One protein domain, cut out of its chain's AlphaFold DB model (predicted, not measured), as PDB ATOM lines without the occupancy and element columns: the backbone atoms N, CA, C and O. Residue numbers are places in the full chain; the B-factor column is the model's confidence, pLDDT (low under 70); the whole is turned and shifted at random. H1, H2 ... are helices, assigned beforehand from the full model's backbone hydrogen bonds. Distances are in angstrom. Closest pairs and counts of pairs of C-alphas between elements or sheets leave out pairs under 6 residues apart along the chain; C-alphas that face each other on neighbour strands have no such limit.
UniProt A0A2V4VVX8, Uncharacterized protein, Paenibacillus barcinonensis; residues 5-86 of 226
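This is residues 5 to 86 of the 226 residues of an uncharacterized protein of Paenibacillus barcinonensis (UniProt A0A2V4VVX8). Two longer helices, H1 and H2, meet aslant at 45 degrees, the last part of H1 packing on H2, and a helical hairpin of two shorter helices, H3 and H4, covers one side of this pair. H3 packs across the first part of H1, and H4 folds back beside H3 toward H2. The printed part has 82 residues with four named helices, H1, H2, H3 and H4 in chain order, and no named strand; the class is all helix. It is compact, with a radius of gyration of the C-alphas of 12.0 A, and spans 33 by 24 by 17 A along its three main axes.

The longest helix, H2, has 17 residues, 36 to 52, and measures 24.3 A from first to last C-alpha. H1, residues 9 to 24, is 22.6 A long and begins with C-alpha 9 at (-36.862, 39.823, -41.764). H3 runs from residue 59, with its C-alpha at (-25.357, 37.153, -38.738), to residue 68. H4, residues 74 to 85, ends with C-alpha 85 at (-21.428, 25.745, -44.712).

H2 touches H1 with residues 42 to 49 alone, and H1 touches H2 with residues 19 to 24 alone. Their closest C-alphas are those of Gln 23 and Val 42, 5.3 A apart, and the two helices run opposite ways at a steep tilt of 45 degrees. H2 and H4 only just touch, with 3 pairs of C-alphas within 8 A, the closest being those of His 47 and Phe 81 at 6.4 A. They run the same way at a steep tilt of 62 degrees. H4 and H3 form a helical hairpin at a shallow tilt of 14 degrees, opposite ways, with the closest C-alphas, those of Ile 62 and Ala 75, 5.6 A apart. H3 touches H1, which meets it with residues 9 to 13 alone; the closest C-alphas, those of Val 13 and Val 65, are 6.1 A apart. The lines of H1 and H3 are about perpendicular at 72 degrees, only just beyond a steep tilt. H1 and H4 are close but not clearly touching, with the C-alphas of Leu 20 and Met 74 closest at 7.2 A. H2 and H3 are apart. In H1, H2, H3 and H4 every O i to N i+4 pair is within hydrogen-bond range.

The two C-alphas farthest apart, those of Gln 6 and Ser 35, are 35.5 A from each other. The printed part has no cut. The link from H1 to H2, 11 residues, is long; the link from H2 to H3 is short, and that from H3 to H4 is tight. The mean pLDDT of the printed part is 93.1, and no printed residue is under 70.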
ATOM      1  N   ASN A   5     -34.869  34.212 -49.365       88.25
ATOM      2  CA  ASN A   5     -33.843  35.247 -49.292       88.25
ATOM      3  C   ASN A   5     -34.375  36.650 -49.645       88.25
ATOM      4  O   ASN A   5     -33.778  37.640 -49.227       88.25
ATOM      5  N   GLN A   6     -35.508  36.738 -50.350       88.81
ATOM      6  CA  GLN A   6     -36.177  37.987 -50.741       88.81
ATOM      7  C   GLN A   6     -37.268  38.433 -49.757       88.81
ATOM      8  O   GLN A   6     -37.847  39.502 -49.943       88.81
ATOM      9  N   MET A   7     -37.587  37.615 -48.752       91.62
ATOM     10  CA  MET A   7     -38.552  37.974 -47.718       91.62
ATOM     11  C   MET A   7     -37.968  39.042 -46.788       91.62
ATOM     12  O   MET A   7     -36.752  39.111 -46.580       91.62
ATOM     13  N   ASP A   8     -38.853  39.857 -46.224       94.00
ATOM     14  CA  ASP A   8     -38.515  40.736 -45.107       94.00
ATOM     15  C   ASP A   8     -38.181  39.914 -43.848       94.00
ATOM     16  O   ASP A   8     -38.548  38.739 -43.750       94.00
ATOM     17  N   MET A   9     -37.438  40.511 -42.916       93.94
ATOM     18  CA  MET A   9     -36.862  39.823 -41.764       93.94
ATOM     19  C   MET A   9     -37.930  39.165 -40.887       93.94
ATOM     20  O   MET A   9     -37.768  38.001 -40.530       93.94
ATOM     21  N   ASP A  10     -39.046  39.848 -40.629       92.38
ATOM     22  CA  ASP A  10     -40.145  39.311 -39.815       92.38
ATOM     23  C   ASP A  10     -40.692  38.006 -40.420       92.38
ATOM     24  O   ASP A  10     -40.785  36.973 -39.755       92.38
ATOM     25  N   TYR A  11     -40.929  37.999 -41.736       94.56
ATOM     26  CA  TYR A  11     -41.380  36.804 -42.452       94.56
ATOM     27  C   TYR A  11     -40.328  35.692 -42.484       94.56
ATOM     28  O   TYR A  11     -40.686  34.513 -42.468       94.56
ATOM     29  N   LYS A  12     -39.034  36.034 -42.541       95.56
ATOM     30  CA  LYS A  12     -37.953  35.039 -42.464       95.56
ATOM     31  C   LYS A  12     -37.963  34.336 -41.113       95.56
ATOM     32  O   LYS A  12     -37.865  33.112 -41.066       95.56
ATOM     33  N   VAL A  13     -38.091  35.099 -40.033       95.69
ATOM     34  CA  VAL A  13     -38.097  34.591 -38.657       95.69
ATOM     35  C   VAL A  13     -39.307  33.678 -38.419       95.69
ATOM     36  O   VAL A  13     -39.134  32.559 -37.926       95.69
ATOM     37  N   ASP A  14     -40.497  34.082 -38.873       95.19
ATOM     38  CA  ASP A  14     -41.715  33.261 -38.808       95.19
ATOM     39  C   ASP A  14     -41.585  31.957 -39.602       95.19
ATOM     40  O   ASP A  14     -41.896  30.872 -39.102       95.19
ATOM     41  N   TYR A  15     -41.072  32.042 -40.831       95.56
ATOM     42  CA  TYR A  15     -40.880  30.877 -41.690       95.56
ATOM     43  C   TYR A  15     -39.918  29.853 -41.066       95.56
ATOM     44  O   TYR A  15     -40.195  28.652 -41.066       95.56
ATOM     45  N   LEU A  16     -38.803  30.313 -40.490       96.88
ATOM     46  CA  LEU A  16     -37.845  29.442 -39.803       96.88
ATOM     47  C   LEU A  16     -38.454  28.782 -38.563       96.88
ATOM     48  O   LEU A  16     -38.223  27.593 -38.325       96.88
ATOM     49  N   SER A  17     -39.254  29.532 -37.804       95.81
ATOM     50  CA  SER A  17     -39.988  29.011 -36.650       95.81
ATOM     51  C   SER A  17     -40.935  27.881 -37.060       95.81
ATOM     52  O   SER A  17     -40.961  26.829 -36.415       95.81
ATOM     53  N   GLU A  18     -41.652  28.039 -38.176       95.81
ATOM     54  CA  GLU A  18     -42.537  27.000 -38.705       95.81
ATOM     55  C   GLU A  18     -41.768  25.749 -39.152       95.81
ATOM     56  O   GLU A  18     -42.159  24.633 -38.796       95.81
ATOM     57  N   LEU A  19     -40.646  25.911 -39.865       96.25
ATOM     58  CA  LEU A  19     -39.780  24.788 -40.241       96.25
ATOM     59  C   LEU A  19     -39.307  24.011 -39.006       96.25
ATOM     60  O   LEU A  19     -39.478  22.791 -38.932       96.25
ATOM     61  N   LEU A  20     -38.772  24.706 -37.999       96.69
ATOM     62  CA  LEU A  20     -38.291  24.060 -36.782       96.69
ATOM     63  C   LEU A  20     -39.431  23.379 -36.013       96.69
ATOM     64  O   LEU A  20     -39.286  22.234 -35.577       96.69
ATOM     65  N   ALA A  21     -40.582  24.041 -35.877       95.75
ATOM     66  CA  ALA A  21     -41.755  23.469 -35.224       95.75
ATOM     67  C   ALA A  21     -42.231  22.189 -35.927       95.75
ATOM     68  O   ALA A  21     -42.563  21.208 -35.260       95.75
ATOM     69  N   ASN A  22     -42.211  22.159 -37.263       96.25
ATOM     70  CA  ASN A  22     -42.567  20.975 -38.043       96.25
ATOM     71  C   ASN A  22     -41.604  19.809 -37.802       96.25
ATOM     72  O   ASN A  22     -42.046  18.662 -37.742       96.25
ATOM     73  N   GLN A  23     -40.310  20.077 -37.615       97.00
ATOM     74  CA  GLN A  23     -39.340  19.038 -37.266       97.00
ATOM     75  C   GLN A  23     -39.534  18.531 -35.830       97.00
ATOM     76  O   GLN A  23     -39.488  17.322 -35.606       97.00
ATOM     77  N   ILE A  24     -39.822  19.418 -34.869       96.00
ATOM     78  CA  ILE A  24     -40.104  19.047 -33.471       96.00
ATOM     79  C   ILE A  24     -41.338  18.135 -33.387       96.00
ATOM     80  O   ILE A  24     -41.252  17.052 -32.804       96.00
ATOM     81  N   ARG A  25     -42.436  18.516 -34.059       95.69
ATOM     82  CA  ARG A  25     -43.725  17.791 -34.079       95.69
ATOM     83  C   ARG A  25     -43.650  16.361 -34.609       95.69
ATOM     84  O   ARG A  25     -44.564  15.579 -34.365       95.69
ATOM     85  N   LYS A  26     -42.576  15.986 -35.311       94.50
ATOM     86  CA  LYS A  26     -42.342  14.587 -35.713       94.50
ATOM     87  C   LYS A  26     -42.084  13.668 -34.515       94.50
ATOM     88  O   LYS A  26     -42.224  12.456 -34.655       94.50
ATOM     89  N   PHE A  27     -41.703  14.225 -33.364       94.06
ATOM     90  CA  PHE A  27     -41.335  13.471 -32.167       94.06
ATOM     91  C   PHE A  27     -42.168  13.844 -30.934       94.06
ATOM     92  O   PHE A  27     -42.529  12.943 -30.181       94.06
ATOM     93  N   ASP A  28     -42.447  15.134 -30.713       91.12
ATOM     94  CA  ASP A  28     -43.220  15.657 -29.571       91.12
ATOM     95  C   ASP A  28     -43.667  17.113 -29.855       91.12
ATOM     96  O   ASP A  28     -43.306  17.695 -30.871       91.12
ATOM     97  N   ASP A  29     -44.396  17.747 -28.940       86.94
ATOM     98  CA  ASP A  29     -44.849  19.138 -29.042       86.94
ATOM     99  C   ASP A  29     -43.807  20.159 -28.548       86.94
ATOM    100  O   ASP A  29     -43.926  21.356 -28.819       86.94
ATOM    101  N   LYS A  30     -42.791  19.723 -27.785       89.56
ATOM    102  CA  LYS A  30     -41.791  20.612 -27.164       89.56
ATOM    103  C   LYS A  30     -40.377  20.062 -27.275       89.56
ATOM    104  O   LYS A  30     -40.093  18.961 -26.815       89.56
ATOM    105  N   TYR A  31     -39.449  20.898 -27.744       91.38
ATOM    106  CA  TYR A  31     -38.037  20.526 -27.895       91.38
ATOM    107  C   TYR A  31     -37.373  20.061 -26.587       91.38
ATOM    108  O   TYR A  31     -36.589  19.115 -26.580       91.38
ATOM    109  N   ASN A  32     -37.708  20.692 -25.458       91.38
ATOM    110  CA  ASN A  32     -37.090  20.379 -24.164       91.38
ATOM    111  C   ASN A  32     -37.461  18.995 -23.617       91.38
ATOM    112  O   ASN A  32     -36.728  18.474 -22.781       91.38
ATOM    113  N   ASN A  33     -38.554  18.396 -24.100       92.75
ATOM    114  CA  ASN A  33     -38.978  17.053 -23.702       92.75
ATOM    115  C   ASN A  33     -38.237  15.950 -24.467       92.75
ATOM    116  O   ASN A  33     -38.284  14.785 -24.079       92.75
ATOM    117  N   LEU A  34     -37.564  16.311 -25.560       94.06
ATOM    118  CA  LEU A  34     -36.905  15.356 -26.435       94.06
ATOM    119  C   LEU A  34     -35.645  14.783 -25.780       94.06
ATOM    120  O   LEU A  34     -34.862  15.497 -25.147       94.06
ATOM    121  N   SER A  35     -35.415  13.491 -26.008       96.12
ATOM    122  CA  SER A  35     -34.124  12.854 -25.741       96.12
ATOM    123  C   SER A  35     -33.027  13.432 -26.640       96.12
ATOM    124  O   SER A  35     -33.307  13.983 -27.706       96.12
ATOM    125  N   ASP A  36     -31.760  13.256 -26.265       95.00
ATOM    126  CA  ASP A  36     -30.631  13.792 -27.039       95.00
ATOM    127  C   ASP A  36     -30.581  13.247 -28.477       95.00
ATOM    128  O   ASP A  36     -30.303  13.989 -29.420       95.00
ATOM    129  N   ALA A  37     -30.940  11.975 -28.677       94.62
ATOM    130  CA  ALA A  37     -31.026  11.374 -30.009       94.62
ATOM    131  C   ALA A  37     -32.133  12.014 -30.871       94.62
ATOM    132  O   ALA A  37     -31.939  12.270 -32.064       94.62
ATOM    133  N   GLN A  38     -33.288  12.321 -30.271       96.50
ATOM    134  CA  GLN A  38     -34.378  13.015 -30.960       96.50
ATOM    135  C   GLN A  38     -34.004  14.467 -31.262       96.50
ATOM    136  O   GLN A  38     -34.236  14.928 -32.376       96.50
ATOM    137  N   LYS A  39     -33.356  15.170 -30.327       96.56
ATOM    138  CA  LYS A  39     -32.821  16.521 -30.553       96.56
ATOM    139  C   LYS A  39     -31.833  16.554 -31.719       96.56
ATOM    140  O   LYS A  39     -31.918  17.451 -32.556       96.56
ATOM    141  N   GLY A  40     -30.951  15.555 -31.810       93.06
ATOM    142  CA  GLY A  40     -30.048  15.379 -32.949       93.06
ATOM    143  C   GLY A  40     -30.793  15.174 -34.271       93.06
ATOM    144  O   GLY A  40     -30.435  15.781 -35.277       93.06
ATOM    145  N   SER A  41     -31.874  14.389 -34.257       94.94
ATOM    146  CA  SER A  41     -32.708  14.145 -35.443       94.94
ATOM    147  C   SER A  41     -33.477  15.392 -35.893       94.94
ATOM    148  O   SER A  41     -33.528  15.677 -37.086       94.94
ATOM    149  N   VAL A  42     -34.028  16.169 -34.951       97.06
ATOM    150  CA  VAL A  42     -34.685  17.458 -35.232       97.06
ATOM    151  C   VAL A  42     -33.701  18.440 -35.854       97.06
ATOM    152  O   VAL A  42     -34.024  19.062 -36.861       97.06
ATOM    153  N   LYS A  43     -32.490  18.544 -35.293       96.38
ATOM    154  CA  LYS A  43     -31.438  19.411 -35.830       96.38
ATOM    155  C   LYS A  43     -31.095  19.049 -37.273       96.38
ATOM    156  O   LYS A  43     -31.102  19.918 -38.136       96.38
ATOM    157  N   LEU A  44     -30.840  17.765 -37.529       93.88
ATOM    158  CA  LEU A  44     -30.530  17.281 -38.871       93.88
ATOM    159  C   LEU A  44     -31.675  17.574 -39.850       93.88
ATOM    160  O   LEU A  44     -31.430  18.082 -40.938       93.88
ATOM    161  N   GLY A  45     -32.920  17.293 -39.456       95.69
ATOM    162  CA  GLY A  45     -34.095  17.583 -40.276       95.69
ATOM    163  C   GLY A  45     -34.249  19.072 -40.583       95.69
ATOM    164  O   GLY A  45     -34.545  19.429 -41.717       95.69
ATOM    165  N   PHE A  46     -33.992  19.942 -39.606       97.38
ATOM    166  CA  PHE A  46     -34.034  21.389 -39.800       97.38
ATOM    167  C   PHE A  46     -32.934  21.863 -40.757       97.38
ATOM    168  O   PHE A  46     -33.216  22.612 -41.684       97.38
ATOM    169  N   HIS A  47     -31.698  21.381 -40.601       96.19
ATOM    170  CA  HIS A  47     -30.596  21.691 -41.523       96.19
ATOM    171  C   HIS A  47     -30.883  21.238 -42.961       96.19
ATOM    172  O   HIS A  47     -30.553  21.961 -43.900       96.19
ATOM    173  N   LEU A  48     -31.523  20.078 -43.139       93.56
ATOM    174  CA  LEU A  48     -31.960  19.607 -44.455       93.56
ATOM    175  C   LEU A  48     -33.024  20.531 -45.058       93.56
ATOM    176  O   LEU A  48     -32.879  20.933 -46.207       93.56
ATOM    177  N   ASP A  49     -34.022  20.950 -44.274       95.06
ATOM    178  CA  ASP A  49     -35.032  21.901 -44.747       95.06
ATOM    179  C   ASP A  49     -34.396  23.238 -45.174       95.06
ATOM    180  O   ASP A  49     -34.783  23.808 -46.194       95.06
ATOM    181  N   LEU A  50     -33.405  23.746 -44.428       94.50
ATOM    182  CA  LEU A  50     -32.680  24.971 -44.796       94.50
ATOM    183  C   LEU A  50     -31.968  24.822 -46.147       94.50
ATOM    184  O   LEU A  50     -32.052  25.719 -46.991       94.50
ATOM    185  N   ALA A  51     -31.289  23.693 -46.357       89.50
ATOM    186  CA  ALA A  51     -30.585  23.398 -47.599       89.50
ATOM    187  C   ALA A  51     -31.557  23.254 -48.783       89.50
ATOM    188  O   ALA A  51     -31.366  23.908 -49.810       89.50
ATOM    189  N   ASP A  52     -32.634  22.484 -48.618       91.06
ATOM    190  CA  ASP A  52     -33.643  22.243 -49.658       91.06
ATOM    191  C   ASP A  52     -34.343  23.539 -50.096       91.06
ATOM    192  O   ASP A  52     -34.691  23.714 -51.269       91.06
ATOM    193  N   ASN A  53     -34.498  24.493 -49.173       89.69
ATOM    194  CA  ASN A  53     -35.093  25.801 -49.443       89.69
ATOM    195  C   ASN A  53     -34.067  26.884 -49.832       89.69
ATOM    196  O   ASN A  53     -34.451  28.040 -50.027       89.69
ATOM    197  N   ASN A  54     -32.785  26.533 -50.006       87.62
ATOM    198  CA  ASN A  54     -31.691  27.453 -50.343       87.62
ATOM    199  C   ASN A  54     -31.614  28.671 -49.401       87.62
ATOM    200  O   ASN A  54     -31.413  29.812 -49.837       87.62
ATOM    201  N   VAL A  55     -31.817  28.438 -48.105       90.38
ATOM    202  CA  VAL A  55     -31.781  29.489 -47.087       90.38
ATOM    203  C   VAL A  55     -30.348  29.985 -46.907       90.38
ATOM    204  O   VAL A  55     -29.456  29.226 -46.534       90.38
ATOM    205  N   THR A  56     -30.125  31.279 -47.141       90.38
ATOM    206  CA  THR A  56     -28.861  31.936 -46.792       90.38
ATOM    207  C   THR A  56     -28.939  32.441 -45.356       90.38
ATOM    208  O   THR A  56     -29.677  33.382 -45.058       90.38
ATOM    209  N   VAL A  57     -28.180  31.806 -44.464       92.50
ATOM    210  CA  VAL A  57     -28.055  32.240 -43.069       92.50
ATOM    211  C   VAL A  57     -27.024  33.366 -42.984       92.50
ATOM    212  O   VAL A  57     -25.954  33.276 -43.579       92.50
ATOM    213  N   THR A  58     -27.367  34.435 -42.269       92.25
ATOM    214  CA  THR A  58     -26.516  35.615 -42.052       92.25
ATOM    215  C   THR A  58     -26.475  35.950 -40.566       92.25
ATOM    216  O   THR A  58     -27.395  35.576 -39.833       92.25
ATOM    217  N   ASP A  59     -25.457  36.693 -40.129       92.62
ATOM    218  CA  ASP A  59     -25.357  37.153 -38.738       92.62
ATOM    219  C   ASP A  59     -26.591  37.969 -38.318       92.62
ATOM    220  O   ASP A  59     -27.142  37.755 -37.242       92.62
ATOM    221  N   GLU A  60     -27.096  38.842 -39.200       95.12
ATOM    222  CA  GLU A  60     -28.303  39.646 -38.952       95.12
ATOM    223  C   GLU A  60     -29.542  38.779 -38.686       95.12
ATOM    224  O   GLU A  60     -30.314  39.055 -37.770       95.12
ATOM    225  N   LEU A  61     -29.718  37.704 -39.460       95.62
ATOM    226  CA  LEU A  61     -30.820  36.759 -39.279       95.62
ATOM    227  C   LEU A  61     -30.696  35.993 -37.956       95.62
ATOM    228  O   LEU A  61     -31.697  35.780 -37.273       95.62
ATOM    229  N   ILE A  62     -29.479  35.585 -37.587       95.94
ATOM    230  CA  ILE A  62     -29.221  34.900 -36.315       95.94
ATOM    231  C   ILE A  62     -29.570  35.822 -35.142       95.94
ATOM    232  O   ILE A  62     -30.243  35.386 -34.208       95.94
ATOM    233  N   GLU A  63     -29.166  37.091 -35.192       95.88
ATOM    234  CA  GLU A  63     -29.486  38.062 -34.143       95.88
ATOM    235  C   GLU A  63     -30.989  38.366 -34.063       95.88
ATOM    236  O   GLU A  63     -31.538  38.415 -32.962       95.88
ATOM    237  N   ALA A  64     -31.690  38.465 -35.200       96.06
ATOM    238  CA  ALA A  64     -33.149  38.614 -35.219       96.06
ATOM    239  C   ALA A  64     -33.858  37.419 -34.556       96.06
ATOM    240  O   ALA A  64     -34.737  37.594 -33.712       96.06
ATOM    241  N   VAL A  65     -33.422  36.193 -34.862       96.12
ATOM    242  CA  VAL A  65     -33.956  34.976 -34.234       96.12
ATOM    243  C   VAL A  65     -33.658  34.927 -32.734       96.12
ATOM    244  O   VAL A  65     -34.526  34.521 -31.964       96.12
ATOM    245  N   LYS A  66     -32.462  35.337 -32.291       95.62
ATOM    246  CA  LYS A  66     -32.133  35.417 -30.855       95.62
ATOM    247  C   LYS A  66     -33.014  36.425 -30.120       95.62
ATOM    248  O   LYS A  66     -33.383  36.164 -28.976       95.62
ATOM    249  N   ALA A  67     -33.329  37.552 -30.758       94.44
ATOM    250  CA  ALA A  67     -34.178  38.586 -30.181       94.44
ATOM    251  C   ALA A  67     -35.631  38.110 -30.016       94.44
ATOM    252  O   ALA A  67     -36.203  38.288 -28.943       94.44
ATOM    253  N   GLU A  68     -36.194  37.462 -31.039       94.31
ATOM    254  CA  GLU A  68     -37.591  37.004 -31.028       94.31
ATOM    255  C   GLU A  68     -37.779  35.700 -30.229       94.31
ATOM    256  O   GLU A  68     -38.750  35.524 -29.492       94.31
ATOM    257  N   PHE A  69     -36.819  34.776 -30.325       92.38
ATOM    258  CA  PHE A  69     -36.913  33.423 -29.777       92.38
ATOM    259  C   PHE A  69     -35.735  33.073 -28.862       92.38
ATOM    260  O   PHE A  69     -35.102  32.028 -29.013       92.38
ATOM    261  N   SER A  70     -35.468  33.905 -27.854       87.44
ATOM    262  CA  SER A  70     -34.300  33.785 -26.963       87.44
ATOM    263  C   SER A  70     -34.145  32.441 -26.231       87.44
ATOM    264  O   SER A  70     -33.067  32.126 -25.739       87.44
ATOM    265  N   SER A  71     -35.217  31.656 -26.099       86.81
ATOM    266  CA  SER A  71     -35.208  30.329 -25.452       86.81
ATOM    267  C   SER A  71     -35.312  29.159 -26.437       86.81
ATOM    268  O   SER A  71     -35.431  28.010 -26.013       86.81
ATOM    269  N   SER A  72     -35.317  29.441 -27.739       91.88
ATOM    270  CA  SER A  72     -35.370  28.436 -28.798       91.88
ATOM    271  C   SER A  72     -33.963  27.955 -29.161       91.88
ATOM    272  O   SER A  72     -33.047  28.774 -29.224       91.88
ATOM    273  N   PRO A  73     -33.771  26.666 -29.503       94.44
ATOM    274  CA  PRO A  73     -32.493  26.179 -30.027       94.44
ATOM    275  C   PRO A  73     -32.201  26.677 -31.457       94.44
ATOM    276  O   PRO A  73     -31.154  26.364 -32.017       94.44
ATOM    277  N   MET A  74     -33.130  27.412 -32.082       96.44
ATOM    278  CA  MET A  74     -33.048  27.808 -33.489       96.44
ATOM    279  C   MET A  74     -31.800  28.634 -33.806       96.44
ATOM    280  O   MET A  74     -31.142  28.362 -34.804       96.44
ATOM    281  N   ALA A  75     -31.447  29.605 -32.959       96.12
ATOM    282  CA  ALA A  75     -30.264  30.437 -33.174       96.12
ATOM    283  C   ALA A  75     -28.969  29.609 -33.184       96.12
ATOM    284  O   ALA A  75     -28.117  29.798 -34.056       96.12
ATOM    285  N   ASP A  76     -28.845  28.660 -32.255       95.31
ATOM    286  CA  ASP A  76     -27.688  27.767 -32.174       95.31
ATOM    287  C   ASP A  76     -27.633  26.851 -33.401       95.31
ATOM    288  O   ASP A  76     -26.595  26.738 -34.048       95.31
ATOM    289  N   MET A  77     -28.771  26.273 -33.805       96.56
ATOM    290  CA  MET A  77     -28.851  25.441 -35.009       96.56
ATOM    291  C   MET A  77     -28.511  26.220 -36.286       96.56
ATOM    292  O   MET A  77     -27.839  25.670 -37.156       96.56
ATOM    293  N   LEU A  78     -28.948  27.476 -36.412       96.12
ATOM    294  CA  LEU A  78     -28.590  28.351 -37.536       96.12
ATOM    295  C   LEU A  78     -27.098  28.684 -37.527       96.12
ATOM    296  O   LEU A  78     -26.470  28.669 -38.582       96.12
ATOM    297  N   THR A  79     -26.524  28.929 -36.350       94.12
ATOM    298  CA  THR A  79     -25.086  29.177 -36.192       94.12
ATOM    299  C   THR A  79     -24.280  27.954 -36.624       94.12
ATOM    300  O   THR A  79     -23.355  28.081 -37.420       94.12
ATOM    301  N   GLU A  80     -24.663  26.759 -36.170       92.75
ATOM    302  CA  GLU A  80     -24.032  25.503 -36.586       92.75
ATOM    303  C   GLU A  80     -24.166  25.265 -38.096       92.75
ATOM    304  O   GLU A  80     -23.194  24.888 -38.745       92.75
ATOM    305  N   PHE A  81     -25.347  25.515 -38.673       92.75
ATOM    306  CA  PHE A  81     -25.568  25.390 -40.116       92.75
ATOM    307  C   PHE A  81     -24.694  26.369 -40.902       92.75
ATOM    308  O   PHE A  81     -24.086  25.995 -41.903       92.75
ATOM    309  N   MET A  82     -24.609  27.619 -40.447       90.31
ATOM    310  CA  MET A  82     -23.761  28.634 -41.057       90.31
ATOM    311  C   MET A  82     -22.294  28.218 -40.984       90.31
ATOM    312  O   MET A  82     -21.621  28.237 -42.004       90.31
ATOM    313  N   GLN A  83     -21.807  27.771 -39.825       85.75
ATOM    314  CA  GLN A  83     -20.422  27.322 -39.649       85.75
ATOM    315  C   GLN A  83     -20.089  26.097 -40.503       85.75
ATOM    316  O   GLN A  83     -19.047  26.078 -41.148       85.75
ATOM    317  N   ALA A  84     -20.983  25.106 -40.564       81.50
ATOM    318  CA  ALA A  84     -20.802  23.907 -41.384       81.50
ATOM    319  C   ALA A  84     -20.763  24.212 -42.891       81.50
ATOM    320  O   ALA A  84     -20.142  23.474 -43.650       81.50
ATOM    321  N   ASN A  85     -21.414  25.296 -43.320       77.69
ATOM    322  CA  ASN A  85     -21.428  25.745 -44.712       77.69
ATOM    323  C   ASN A  85     -20.475  26.920 -44.983       77.69
ATOM    324  O   ASN A  85     -20.370  27.371 -46.123       77.69
ATOM    325  N   THR A  86     -19.782  27.427 -43.961       73.81
ATOM    326  CA  THR A  86     -18.814  28.511 -44.120       73.81
ATOM    327  C   THR A  86     -17.561  27.944 -44.756       73.81
ATOM    328  O   THR A  86     -16.919  27.039 -44.224       73.81
TER     329      THR A  86